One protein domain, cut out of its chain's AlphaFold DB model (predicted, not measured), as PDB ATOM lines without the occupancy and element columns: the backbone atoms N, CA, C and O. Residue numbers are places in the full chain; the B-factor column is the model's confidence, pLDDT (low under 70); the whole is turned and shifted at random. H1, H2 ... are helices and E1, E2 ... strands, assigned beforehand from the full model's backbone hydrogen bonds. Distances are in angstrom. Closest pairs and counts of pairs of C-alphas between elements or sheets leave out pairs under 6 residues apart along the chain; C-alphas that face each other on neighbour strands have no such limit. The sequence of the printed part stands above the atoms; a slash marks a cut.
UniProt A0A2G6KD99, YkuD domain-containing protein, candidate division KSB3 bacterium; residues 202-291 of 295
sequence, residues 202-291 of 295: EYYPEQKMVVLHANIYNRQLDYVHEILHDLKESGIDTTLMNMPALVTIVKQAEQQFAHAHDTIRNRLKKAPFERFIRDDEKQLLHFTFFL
ATOM      1  N   GLU A 202      26.689  28.093 -38.080       96.25
ATOM      2  CA  GLU A 202      26.365  29.160 -39.020       96.25
ATOM      3  C   GLU A 202      26.060  30.419 -38.207       96.25
ATOM      4  O   GLU A 202      25.200  30.404 -37.313       96.25
ATOM      5  N   TYR A 203      26.748  31.521 -38.506       96.19
ATOM      6  CA  TYR A 203      26.443  32.826 -37.927       96.19
ATOM      7  C   TYR A 203      25.630  33.685 -38.892       96.19
ATOM      8  O   TYR A 203      25.998  33.898 -40.042       96.19
ATOM      9  N   TYR A 204      24.537  34.238 -38.374       94.31
ATOM     10  CA  TYR A 204      23.634  35.135 -39.075       94.31
ATOM     11  C   TYR A 204      23.756  36.544 -38.461       94.31
ATOM     12  O   TYR A 204      23.162  36.812 -37.403       94.31
ATOM     13  N   PRO A 205      24.540  37.457 -39.079       92.81
ATOM     14  CA  PRO A 205      24.907  38.738 -38.471       92.81
ATOM     15  C   PRO A 205      23.719  39.654 -38.183       92.81
ATOM     16  O   PRO A 205      23.658  40.274 -37.120       92.81
ATOM     17  N   GLU A 206      22.747  39.707 -39.095       92.88
ATOM     18  CA  GLU A 206      21.569  40.575 -38.982       92.88
ATOM     19  C   GLU A 206      20.731  40.257 -37.738       92.88
ATOM     20  O   GLU A 206      20.236  41.159 -37.062       92.88
ATOM     21  N   GLN A 207      20.608  38.971 -37.404       94.44
ATOM     22  CA  GLN A 207      19.861  38.496 -36.240       94.44
ATOM     23  C   GLN A 207      20.759  38.291 -35.013       94.44
ATOM     24  O   GLN A 207      20.252  37.980 -33.935       94.44
ATOM     25  N   LYS A 208      22.084  38.453 -35.157       94.75
ATOM     26  CA  LYS A 208      23.091  38.092 -34.143       94.75
ATOM     27  C   LYS A 208      22.879  36.666 -33.632       94.75
ATOM     28  O   LYS A 208      22.969  36.398 -32.434       94.75
ATOM     29  N   MET A 209      22.548  35.770 -34.549       96.69
ATOM     30  CA  MET A 209      22.075  34.427 -34.259       96.69
ATOM     31  C   MET A 209      23.123  33.417 -34.702       96.69
ATOM     32  O   MET A 209      23.656  33.533 -35.798       96.69
ATOM     33  N   VAL A 210      23.399  32.429 -33.860       97.75
ATOM     34  CA  VAL A 210      24.217  31.270 -34.213       97.75
ATOM     35  C   VAL A 210      23.306  30.055 -34.271       97.75
ATOM     36  O   VAL A 210      22.504  29.826 -33.357       97.75
ATOM     37  N   VAL A 211      23.431  29.281 -35.340       98.12
ATOM     38  CA  VAL A 211      22.774  27.986 -35.498       98.12
ATOM     39  C   VAL A 211      23.847  26.912 -35.477       98.12
ATOM     40  O   VAL A 211      24.826  26.993 -36.203       98.12
ATOM     41  N   LEU A 212      23.673  25.914 -34.616       98.56
ATOM     42  CA  LEU A 212      24.492  24.711 -34.595       98.56
ATOM     43  C   LEU A 212      23.722  23.573 -35.242       98.56
ATOM     44  O   LEU A 212      22.531  23.396 -34.977       98.56
ATOM     45  N   HIS A 213      24.412  22.766 -36.031       98.25
ATOM     46  CA  HIS A 213      23.850  21.602 -36.700       98.25
ATOM     47  C   HIS A 213      24.444  20.325 -36.123       98.25
ATOM     48  O   HIS A 213      25.636  20.253 -35.821       98.25
ATOM     49  N   ALA A 214      23.624  19.289 -35.987       97.44
ATOM     50  CA  ALA A 214      24.061  18.011 -35.458       97.44
ATOM     51  C   ALA A 214      25.166  17.372 -36.322       97.44
ATOM     52  O   ALA A 214      25.069  17.294 -37.548       97.44
ATOM     53  N   ASN A 215      26.201  16.834 -35.671       95.88
ATOM     54  CA  ASN A 215      27.296  16.121 -36.326       95.88
ATOM     55  C   ASN A 215      26.857  14.709 -36.764       95.88
ATOM     56  O   ASN A 215      27.192  13.691 -36.152       95.88
ATOM     57  N   ILE A 216      26.075  14.644 -37.839       95.00
ATOM     58  CA  ILE A 216      25.395  13.438 -38.336       95.00
ATOM     59  C   ILE A 216      26.339  12.328 -38.814       95.00
ATOM     60  O   ILE A 216      25.955  11.155 -38.853       95.00
ATOM     61  N   TYR A 217      27.581  12.678 -39.151       94.00
ATOM     62  CA  TYR A 217      28.636  11.762 -39.588       94.00
ATOM     63  C   TYR A 217      29.678  11.464 -38.515       94.00
ATOM     64  O   TYR A 217      30.583  10.675 -38.780       94.00
ATOM     65  N   ASN A 218      29.520  12.014 -37.306       91.50
ATOM     66  CA  ASN A 218      30.449  11.827 -36.192       91.50
ATOM     67  C   ASN A 218      31.904  12.147 -36.592       91.50
ATOM     68  O   ASN A 218      32.825  11.380 -36.303       91.50
ATOM     69  N   ARG A 219      32.094  13.258 -37.319       91.06
ATOM     70  CA  ARG A 219      33.423  13.800 -37.637       91.06
ATOM     71  C   ARG A 219      34.107  14.273 -36.352       91.06
ATOM     72  O   ARG A 219      33.427  14.628 -35.394       91.06
ATOM     73  N   GLN A 220      35.434  14.286 -36.331       91.75
ATOM     74  CA  GLN A 220      36.177  14.914 -35.237       91.75
ATOM     75  C   GLN A 220      36.048  16.432 -35.387       91.75
ATOM     76  O   GLN A 220      36.655  16.999 -36.287       91.75
ATOM     77  N   LEU A 221      35.197  17.046 -34.566       92.50
ATOM     78  CA  LEU A 221      34.872  18.470 -34.613       92.50
ATOM     79  C   LEU A 221      34.865  19.032 -33.194       92.50
ATOM     80  O   LEU A 221      34.462  18.338 -32.257       92.50
ATOM     81  N   ASP A 222      35.274  20.289 -33.059       96.50
ATOM     82  CA  ASP A 222      35.141  21.066 -31.831       96.50
ATOM     83  C   ASP A 222      34.157  22.209 -32.093       96.50
ATOM     84  O   ASP A 222      34.523  23.236 -32.653       96.50
ATOM     85  N   TYR A 223      32.898  22.039 -31.675       97.75
ATOM     86  CA  TYR A 223      31.855  23.054 -31.865       97.75
ATOM     87  C   TYR A 223      32.246  24.426 -31.317       97.75
ATOM     88  O   TYR A 223      31.846  25.439 -31.880       97.75
ATOM     89  N   VAL A 224      33.013  24.487 -30.225       97.38
ATOM     90  CA  VAL A 224      33.464  25.771 -29.681       97.38
ATOM     91  C   VAL A 224      34.420  26.434 -30.667       97.38
ATOM     92  O   VAL A 224      34.297  27.630 -30.917       97.38
ATOM     93  N   HIS A 225      35.345  25.664 -31.240       97.06
ATOM     94  CA  HIS A 225      36.257  26.160 -32.261       97.06
ATOM     95  C   HIS A 225      35.515  26.654 -33.509       97.06
ATOM     96  O   HIS A 225      35.761  27.788 -33.912       97.06
ATOM     97  N   GLU A 226      34.586  25.861 -34.055       97.25
ATOM     98  CA  GLU A 226      33.816  26.225 -35.259       97.25
ATOM     99  C   GLU A 226      33.015  27.520 -35.043       97.25
ATOM    100  O   GLU A 226      33.093  28.451 -35.837       97.25
ATOM    101  N   ILE A 227      32.342  27.663 -33.893       97.50
ATOM    102  CA  ILE A 227      31.615  28.900 -33.560       97.50
ATOM    103  C   ILE A 227      32.564  30.100 -33.522       97.50
ATOM    104  O   ILE A 227      32.263  31.161 -34.062       97.50
ATOM    105  N   LEU A 228      33.711  29.970 -32.850       96.44
ATOM    106  CA  LEU A 228      34.671  31.069 -32.754       96.44
ATOM    107  C   LEU A 228      35.288  31.414 -34.111       96.44
ATOM    108  O   LEU A 228      35.631  32.575 -34.329       96.44
ATOM    109  N   HIS A 229      35.465  30.423 -34.982       95.44
ATOM    110  CA  HIS A 229      35.953  30.607 -36.339       95.44
ATOM    111  C   HIS A 229      34.985  31.478 -37.149       95.44
ATOM    112  O   HIS A 229      35.367  32.577 -37.551       95.44
ATOM    113  N   ASP A 230      33.716  31.080 -37.259       93.69
ATOM    114  CA  ASP A 230      32.705  31.809 -38.039       93.69
ATOM    115  C   ASP A 230      32.477  33.234 -37.540       93.69
ATOM    116  O   ASP A 230      32.315  34.185 -38.314       93.69
ATOM    117  N   LEU A 231      32.489  33.408 -36.217       95.19
ATOM    118  CA  LEU A 231      32.351  34.724 -35.609       95.19
ATOM    119  C   LEU A 231      33.532  35.633 -35.960       95.19
ATOM    120  O   LEU A 231      33.315  36.802 -36.282       95.19
ATOM    121  N   LYS A 232      34.766  35.112 -35.952       94.88
ATOM    122  CA  LYS A 232      35.954  35.878 -36.359       94.88
ATOM    123  C   LYS A 232      35.928  36.227 -37.839       94.88
ATOM    124  O   LYS A 232      36.231  37.370 -38.176       94.88
ATOM    125  N   GLU A 233      35.558  35.287 -38.709       93.81
ATOM    126  CA  GLU A 233      35.409  35.554 -40.147       93.81
ATOM    127  C   GLU A 233      34.357  36.636 -40.416       93.81
ATOM    128  O   GLU A 233      34.518  37.467 -41.309       93.81
ATOM    129  N   SER A 234      33.336  36.703 -39.563       92.31
ATOM    130  CA  SER A 234      32.296  37.734 -39.591       92.31
ATOM    131  C   SER A 234      32.698  39.054 -38.913       92.31
ATOM    132  O   SER A 234      31.866  39.951 -38.764       92.31
ATOM    133  N   GLY A 235      33.957  39.197 -38.485       93.44
ATOM    134  CA  GLY A 235      34.494  40.420 -37.881       93.44
ATOM    135  C   GLY A 235      34.116  40.642 -36.414       93.44
ATOM    136  O   GLY A 235      34.284  41.750 -35.903       93.44
ATOM    137  N   ILE A 236      33.606  39.622 -35.720       93.25
ATOM    138  CA  ILE A 236      33.299  39.698 -34.290       93.25
ATOM    139  C   ILE A 236      34.566  39.434 -33.473       93.25
ATOM    140  O   ILE A 236      35.230  38.409 -33.629       93.25
ATOM    141  N   ASP A 237      34.876  40.339 -32.544       90.88
ATOM    142  CA  ASP A 237      35.941  40.119 -31.569       90.88
ATOM    143  C   ASP A 237      35.513  39.061 -30.542       90.88
ATOM    144  O   ASP A 237      34.665  39.290 -29.676       90.88
ATOM    145  N   THR A 238      36.112  37.877 -30.638       92.50
ATOM    146  CA  THR A 238      35.816  36.761 -29.737       92.50
ATOM    147  C   THR A 238      36.692  36.740 -28.483       92.50
ATOM    148  O   THR A 238      36.552  35.825 -27.673       92.50
ATOM    149  N   THR A 239      37.624  37.681 -28.301       89.94
ATOM    150  CA  THR A 239      38.555  37.674 -27.152       89.94
ATOM    151  C   THR A 239      37.848  37.894 -25.816       89.94
ATOM    152  O   THR A 239      38.290  37.385 -24.787       89.94
ATOM    153  N   LEU A 240      36.712  38.595 -25.841       87.50
ATOM    154  CA  LEU A 240      35.877  38.890 -24.675       87.50
ATOM    155  C   LEU A 240      34.686  37.926 -24.543       87.50
ATOM    156  O   LEU A 240      33.779  38.152 -23.741       87.50
ATOM    157  N   MET A 241      34.655  36.850 -25.336       91.56
ATOM    158  CA  MET A 241      33.559  35.890 -25.299       91.56
ATOM    159  C   MET A 241      33.528  35.140 -23.963       91.56
ATOM    160  O   MET A 241      34.544  34.650 -23.469       91.56
ATOM    161  N   ASN A 242      32.335  35.002 -23.380       94.44
ATOM    162  CA  ASN A 242      32.134  34.206 -22.172       94.44
ATOM    163  C   ASN A 242      32.252  32.706 -22.501       94.44
ATOM    164  O   ASN A 242      31.258  32.025 -22.762       94.44
ATOM    165  N   MET A 243      33.486  32.200 -22.489       95.69
ATOM    166  CA  MET A 243      33.803  30.813 -22.831       95.69
ATOM    167  C   MET A 243      33.060  29.779 -21.965       95.69
ATOM    168  O   MET A 243      32.525  28.829 -22.537       95.69
ATOM    169  N   PRO A 244      32.929  29.935 -20.629       96.56
ATOM    170  CA  PRO A 244      32.119  29.020 -19.820       96.56
ATOM    171  C   PRO A 244      30.649  28.929 -20.256       96.56
ATOM    172  O   PRO A 244      30.073  27.835 -20.273       96.56
ATOM    173  N   ALA A 245      30.039  30.058 -20.628       95.44
ATOM    174  CA  ALA A 245      28.670  30.076 -21.135       95.44
ATOM    175  C   ALA A 245      28.574  29.378 -22.498       95.44
ATOM    176  O   ALA A 245      27.697  28.534 -22.682       95.44
ATOM    177  N   LEU A 246      29.509  29.658 -23.413       96.50
ATOM    178  CA  LEU A 246      29.560  29.014 -24.726       96.50
ATOM    179  C   LEU A 246      29.714  27.490 -24.611       96.50
ATOM    180  O   LEU A 246      28.955  26.748 -25.224       96.50
ATOM    181  N   VAL A 247      30.626  27.009 -23.762       97.50
ATOM    182  CA  VAL A 247      30.807  25.568 -23.503       97.50
ATOM    183  C   VAL A 247      29.528  24.936 -22.947       97.50
ATOM    184  O   VAL A 247      29.197  23.800 -23.282       97.50
ATOM    185  N   THR A 248      28.789  25.653 -22.098       97.88
ATOM    186  CA  THR A 248      27.508  25.167 -21.562       97.88
ATOM    187  C   THR A 248      26.453  25.049 -22.663       97.88
ATOM    188  O   THR A 248      25.763  24.033 -22.725       97.88
ATOM    189  N   ILE A 249      26.364  26.044 -23.549       97.69
ATOM    190  CA  ILE A 249      25.472  26.031 -24.717       97.69
ATOM    191  C   ILE A 249      25.809  24.856 -25.641       97.69
ATOM    192  O   ILE A 249      24.919  24.090 -26.003       97.69
ATOM    193  N   VAL A 250      27.091  24.660 -25.964       98.12
ATOM    194  CA  VAL A 250      27.547  23.546 -26.809       98.12
ATOM    195  C   VAL A 250      27.160  22.199 -26.196       98.12
ATOM    196  O   VAL A 250      26.563  21.374 -26.880       98.12
ATOM    197  N   LYS A 251      27.375  21.995 -24.890       98.06
ATOM    198  CA  LYS A 251      26.961  20.756 -24.205       98.06
ATOM    199  C   LYS A 251      25.454  20.505 -24.278       98.06
ATOM    200  O   LYS A 251      25.034  19.356 -24.411       98.06
ATOM    201  N   GLN A 252      24.634  21.554 -24.172       98.19
ATOM    202  CA  GLN A 252      23.179  21.439 -24.319       98.19
ATOM    203  C   GLN A 252      22.798  21.038 -25.748       98.19
ATOM    204  O   GLN A 252      21.986  20.130 -25.931       98.19
ATOM    205  N   ALA A 253      23.423  21.665 -26.748       98.31
ATOM    206  CA  ALA A 253      23.221  21.332 -28.152       98.31
ATOM    207  C   ALA A 253      23.601  19.870 -28.442       98.31
ATOM    208  O   ALA A 253      22.795  19.124 -28.990       98.31
ATOM    209  N   GLU A 254      24.768  19.410 -27.985       97.56
ATOM    210  CA  GLU A 254      25.219  18.024 -28.168       97.56
ATOM    211  C   GLU A 254      24.260  16.997 -27.544       97.56
ATOM    212  O   GLU A 254      23.960  15.972 -28.163       97.56
ATOM    213  N   GLN A 255      23.732  17.272 -26.345       97.50
ATOM    214  CA  GLN A 255      22.728  16.416 -25.701       97.50
ATOM    215  C   GLN A 255      21.434  16.338 -26.519       97.50
ATOM    216  O   GLN A 255      20.885  15.248 -26.710       97.50
ATOM    217  N   GLN A 256      20.968  17.476 -27.040       98.06
ATOM    218  CA  GLN A 256      19.804  17.533 -27.920       98.06
ATOM    219  C   GLN A 256      20.045  16.735 -29.211       98.06
ATOM    220  O   GLN A 256      19.212  15.911 -29.594       98.06
ATOM    221  N   PHE A 257      21.203  16.921 -29.845       97.69
ATOM    222  CA  PHE A 257      21.577  16.234 -31.081       97.69
ATOM    223  C   PHE A 257      21.654  14.720 -30.900       97.69
ATOM    224  O   PHE A 257      21.150  13.979 -31.745       97.69
ATOM    225  N   ALA A 258      22.228  14.244 -29.791       95.38
ATOM    226  CA  ALA A 258      22.276  12.820 -29.473       95.38
ATOM    227  C   ALA A 258      20.863  12.216 -29.386       95.38
ATOM    228  O   ALA A 258      20.580  11.190 -30.011       95.38
ATOM    229  N   HIS A 259      19.949  12.896 -28.685       96.12
ATOM    230  CA  HIS A 259      18.555  12.469 -28.575       96.12
ATOM    231  C   HIS A 259      17.828  12.460 -29.932       96.12
ATOM    232  O   HIS A 259      17.134  11.490 -30.266       96.12
ATOM    233  N   ALA A 260      18.011  13.509 -30.738       96.06
ATOM    234  CA  ALA A 260      17.413  13.630 -32.066       96.06
ATOM    235  C   ALA A 260      17.918  12.533 -33.019       96.06
ATOM    236  O   ALA A 260      17.123  11.851 -33.674       96.06
ATOM    237  N   HIS A 261      19.234  12.299 -33.046       93.88
ATOM    238  CA  HIS A 261      19.859  11.244 -33.843       93.88
ATOM    239  C   HIS A 261      19.304   9.864 -33.520       93.88
ATOM    240  O   HIS A 261      18.963   9.115 -34.439       93.88
ATOM    241  N   ASP A 262      19.206   9.517 -32.238       93.88
ATOM    242  CA  ASP A 262      18.700   8.208 -31.839       93.88
ATOM    243  C   ASP A 262      17.219   8.050 -32.179       93.88
ATOM    244  O   ASP A 262      16.822   7.010 -32.715       93.88
ATOM    245  N   THR A 263      16.416   9.093 -31.972       94.44
ATOM    246  CA  THR A 263      14.991   9.094 -32.326       94.44
ATOM    247  C   THR A 263      14.787   8.862 -33.824       94.44
ATOM    248  O   THR A 263      14.102   7.912 -34.219       94.44
ATOM    249  N   ILE A 264      15.454   9.648 -34.673       94.62
ATOM    250  CA  ILE A 264      15.356   9.542 -36.137       94.62
ATOM    251  C   ILE A 264      15.899   8.199 -36.633       94.62
ATOM    252  O   ILE A 264      15.253   7.510 -37.428       94.62
ATOM    253  N   ARG A 265      17.063   7.767 -36.138       92.06
ATOM    254  CA  ARG A 265      17.670   6.485 -36.518       92.06
ATOM    255  C   ARG A 265      16.765   5.312 -36.158       92.06
ATOM    256  O   ARG A 265      16.630   4.384 -36.956       92.06
ATOM    257  N   ASN A 266      16.154   5.331 -34.976       93.19
ATOM    258  CA  ASN A 266      15.238   4.282 -34.540       93.19
ATOM    259  C   ASN A 266      13.942   4.299 -35.352       93.19
ATOM    260  O   ASN A 266      13.454   3.233 -35.726       93.19
ATOM    261  N   ARG A 267      13.438   5.483 -35.714       93.19
ATOM    262  CA  ARG A 267      12.280   5.639 -36.601       93.19
ATOM    263  C   ARG A 267      12.525   5.016 -37.974       93.19
ATOM    264  O   ARG A 267      11.728   4.198 -38.424       93.19
ATOM    265  N   LEU A 268      13.660   5.324 -38.603       90.81
ATOM    266  CA  LEU A 268      14.019   4.822 -39.936       90.81
ATOM    267  C   LEU A 268      14.212   3.294 -39.996       90.81
ATOM    268  O   LEU A 268      14.150   2.715 -41.082       90.81
ATOM    269  N   LYS A 269      14.421   2.626 -38.851       90.19
ATOM    270  CA  LYS A 269      14.505   1.158 -38.750       90.19
ATOM    271  C   LYS A 269      13.139   0.461 -38.719       90.19
ATOM    272  O   LYS A 269      13.092  -0.738 -38.979       90.19
ATOM    273  N   LYS A 270      12.048   1.174 -38.415       92.12
ATOM    274  CA  LYS A 270      10.701   0.584 -38.294       92.12
ATOM    275  C   LYS A 270      10.132   0.132 -39.645       92.12
ATOM    276  O   LYS A 270      10.739   0.352 -40.699       92.12
ATOM    277  N   ALA A 271       8.961  -0.504 -39.634       88.69
ATOM    278  CA  ALA A 271       8.216  -0.815 -40.855       88.69
ATOM    279  C   ALA A 271       7.804   0.478 -41.595       88.69
ATOM    280  O   ALA A 271       7.629   1.498 -40.934       88.69
ATOM    281  N   PRO A 272       7.636   0.483 -42.936       87.38
ATOM    282  CA  PRO A 272       7.436   1.707 -43.726       87.38
ATOM    283  C   PRO A 272       6.403   2.708 -43.176       87.38
ATOM    284  O   PRO A 272       6.716   3.888 -43.059       87.38
ATOM    285  N   PHE A 273       5.225   2.246 -42.748       92.38
ATOM    286  CA  PHE A 273       4.154   3.101 -42.205       92.38
ATOM    287  C   PHE A 273       4.354   3.558 -40.756       92.38
ATOM    288  O   PHE A 273       3.563   4.334 -40.232       92.38
ATOM    289  N   GLU A 274       5.444   3.146 -40.122       90.94
ATOM    290  CA  GLU A 274       5.842   3.604 -38.792       90.94
ATOM    291  C   GLU A 274       7.060   4.536 -38.845       90.94
ATOM    292  O   GLU A 274       7.567   4.955 -37.800       90.94
ATOM    293  N   ARG A 275       7.551   4.852 -40.054       93.56
ATOM    294  CA  ARG A 275       8.756   5.664 -40.270       93.56
ATOM    295  C   ARG A 275       8.514   7.166 -40.268       93.56
ATOM    296  O   ARG A 275       9.480   7.884 -40.487       93.56
ATOM    297  N   PHE A 276       7.288   7.643 -40.054       95.38
ATOM    298  CA  PHE A 276       7.013   9.080 -40.090       95.38
ATOM    299  C   PHE A 276       7.930   9.831 -39.121       95.38
ATOM    300  O   PHE A 276       7.995   9.474 -37.942       95.38
ATOM    301  N   ILE A 277       8.641  10.831 -39.641       95.38
ATOM    302  CA  ILE A 277       9.492  11.734 -38.867       95.38
ATOM    303  C   ILE A 277       8.809  13.089 -38.898       95.38
ATOM    304  O   ILE A 277       8.610  13.661 -39.974       95.38
ATOM    305  N   ARG A 278       8.428  13.572 -37.724       93.94
ATOM    306  CA  ARG A 278       7.748  14.852 -37.573       93.94
ATOM    307  C   ARG A 278       8.739  16.006 -37.682       93.94
ATOM    308  O   ARG A 278       9.925  15.839 -37.413       93.94
ATOM    309  N   ASP A 279       8.253  17.187 -38.038       94.50
ATOM    310  CA  ASP A 279       9.125  18.351 -38.205       94.50
ATOM    311  C   ASP A 279       9.736  18.834 -36.882       94.50
ATOM    312  O   ASP A 279      10.888  19.254 -36.877       94.50
ATOM    313  N   ASP A 280       9.036  18.680 -35.753       95.19
ATOM    314  CA  ASP A 280       9.594  18.955 -34.421       95.19
ATOM    315  C   ASP A 280      10.774  18.024 -34.097       95.19
ATOM    316  O   ASP A 280      11.784  18.475 -33.567       95.19
ATOM    317  N   GLU A 281      10.706  16.745 -34.483       95.12
ATOM    318  CA  GLU A 281      11.828  15.804 -34.330       95.12
ATOM    319  C   GLU A 281      13.040  16.218 -35.190       95.12
ATOM    320  O   GLU A 281      14.181  16.041 -34.764       95.12
ATOM    321  N   LYS A 282      12.811  16.784 -36.385       96.50
ATOM    322  CA  LYS A 282      13.881  17.265 -37.284       96.50
ATOM    323  C   LYS A 282      14.520  18.545 -36.769       96.50
ATOM    324  O   LYS A 282      15.737  18.669 -36.815       96.50
ATOM    325  N   GLN A 283      13.720  19.475 -36.247       97.06
ATOM    326  CA  GLN A 283      14.210  20.734 -35.682       97.06
ATOM    327  C   GLN A 283      15.214  20.509 -34.552       97.06
ATOM    328  O   GLN A 283      16.145  21.291 -34.411       97.06
ATOM    329  N   LEU A 284      15.096  19.406 -33.806       97.50
ATOM    330  CA  LEU A 284      16.054  19.047 -32.758       97.50
ATOM    331  C   LEU A 284      17.458  18.694 -33.287       97.50
ATOM    332  O   LEU A 284      18.389  18.607 -32.489       97.50
ATOM    333  N   LEU A 285      17.645  18.526 -34.603       97.44
ATOM    334  CA  LEU A 285      18.968  18.440 -35.242       97.44
ATOM    335  C   LEU A 285      19.665  19.800 -35.361       97.44
ATOM    336  O   LEU A 285      20.815  19.857 -35.801       97.44
ATOM    337  N   HIS A 286      18.982  20.875 -34.973       98.31
ATOM    338  CA  HIS A 286      19.480  22.238 -35.003       98.31
ATOM    339  C   HIS A 286      19.332  22.879 -33.623       98.31
ATOM    340  O   HIS A 286      18.358  22.645 -32.906       98.31
ATOM    341  N   PHE A 287      20.314  23.677 -33.225       98.50
ATOM    342  CA  PHE A 287      20.292  24.394 -31.957       98.50
ATOM    343  C   PHE A 287      20.615  25.859 -32.200       98.50
ATOM    344  O   PHE A 287      21.694  26.192 -32.677       98.50
ATOM    345  N   THR A 288      19.685  26.740 -31.855       97.94
ATOM    346  CA  THR A 288      19.821  28.175 -32.096       97.94
ATOM    347  C   THR A 288      20.053  28.919 -30.791       97.94
ATOM    348  O   THR A 288      19.340  28.706 -29.809       97.94
ATOM    349  N   PHE A 289      21.004  29.848 -30.791       97.12
ATOM    350  CA  PHE A 289      21.183  30.807 -29.706       97.12
ATOM    351  C   PHE A 289      21.546  32.193 -30.248       97.12
ATOM    352  O   PHE A 289      21.955  32.350 -31.395       97.12
ATOM    353  N   PHE A 290      21.372  33.216 -29.413       96.06
ATOM    354  CA  PHE A 290      21.584  34.611 -29.792       96.06
ATOM    355  C   PHE A 290      22.741  35.215 -29.008       96.06
ATOM    356  O   PHE A 290      22.833  35.052 -27.787       96.06
ATOM    357  N   LEU A 291      23.596  35.958 -29.704       91.81
ATOM    358  CA  LEU A 291      24.679  36.711 -29.091       91.81
ATOM    359  C   LEU A 291      24.145  37.995 -28.457       91.81
ATOM    360  O   LEU A 291      23.384  38.755 -29.061       91.81
TER     361      LEU A 291
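AT A GLANCE: This is residues 202 to 291 of the 295 residues of the protein "YkuD domain-containing protein" of candidate division KSB3 bacterium (UniProt A0A2G6KD99). A small antiparallel sheet, E1 E2 E3, has H1 and H2 over one face, two layers; long H2 reaches past it, and residues 269 to 274 stick out before short H3 leads back to E3. The 90 printed residues include, in order, E1 E2 H1 H2 H3 E3, class mixed; loose, radius of gyration of the C-alphas 15.4 A, spans 51 by 27 by 19 A.

IN THESE COORDINATES: E1, residues 202 to 204, begins at C-alpha (26.365, 29.160, -39.020). E2 is 209 to 213, H1 223 to 233, H2 243 to 269, 38.8 A long, H3 279 to 283. E3, 286 to 290, ends at C-alpha (21.584, 34.611, -29.792).

HOW THE PARTS SIT: Hairpin E1 and E2 has N 202 and O 211 at 2.9 A; E2 and E3 have N 210 and O 289 at 2.9 A. H1 is over E1 and E2, height 9.4 A. H2 runs along E3, 14 degrees on the local plane, height 7.1 A. With residues 246 to 250 alone H2 touches H1, closest C-alphas Tyr 223 and Val 250, 6.7 A, a steep tilt of 64 degrees, opposite ways. With 260 to 264 alone it touches H3, closest C-alphas Ala 260 and Glu 281, 6.4 A. In H1, H2 and H3 every O i to N i+4 pair is within hydrogen-bond range.

THE WHOLE: The farthest C-alphas, Thr 239 and Phe 273, are 51.0 A apart. The printed part has no cut and no long link; no printed residue is under 70 pLDDT.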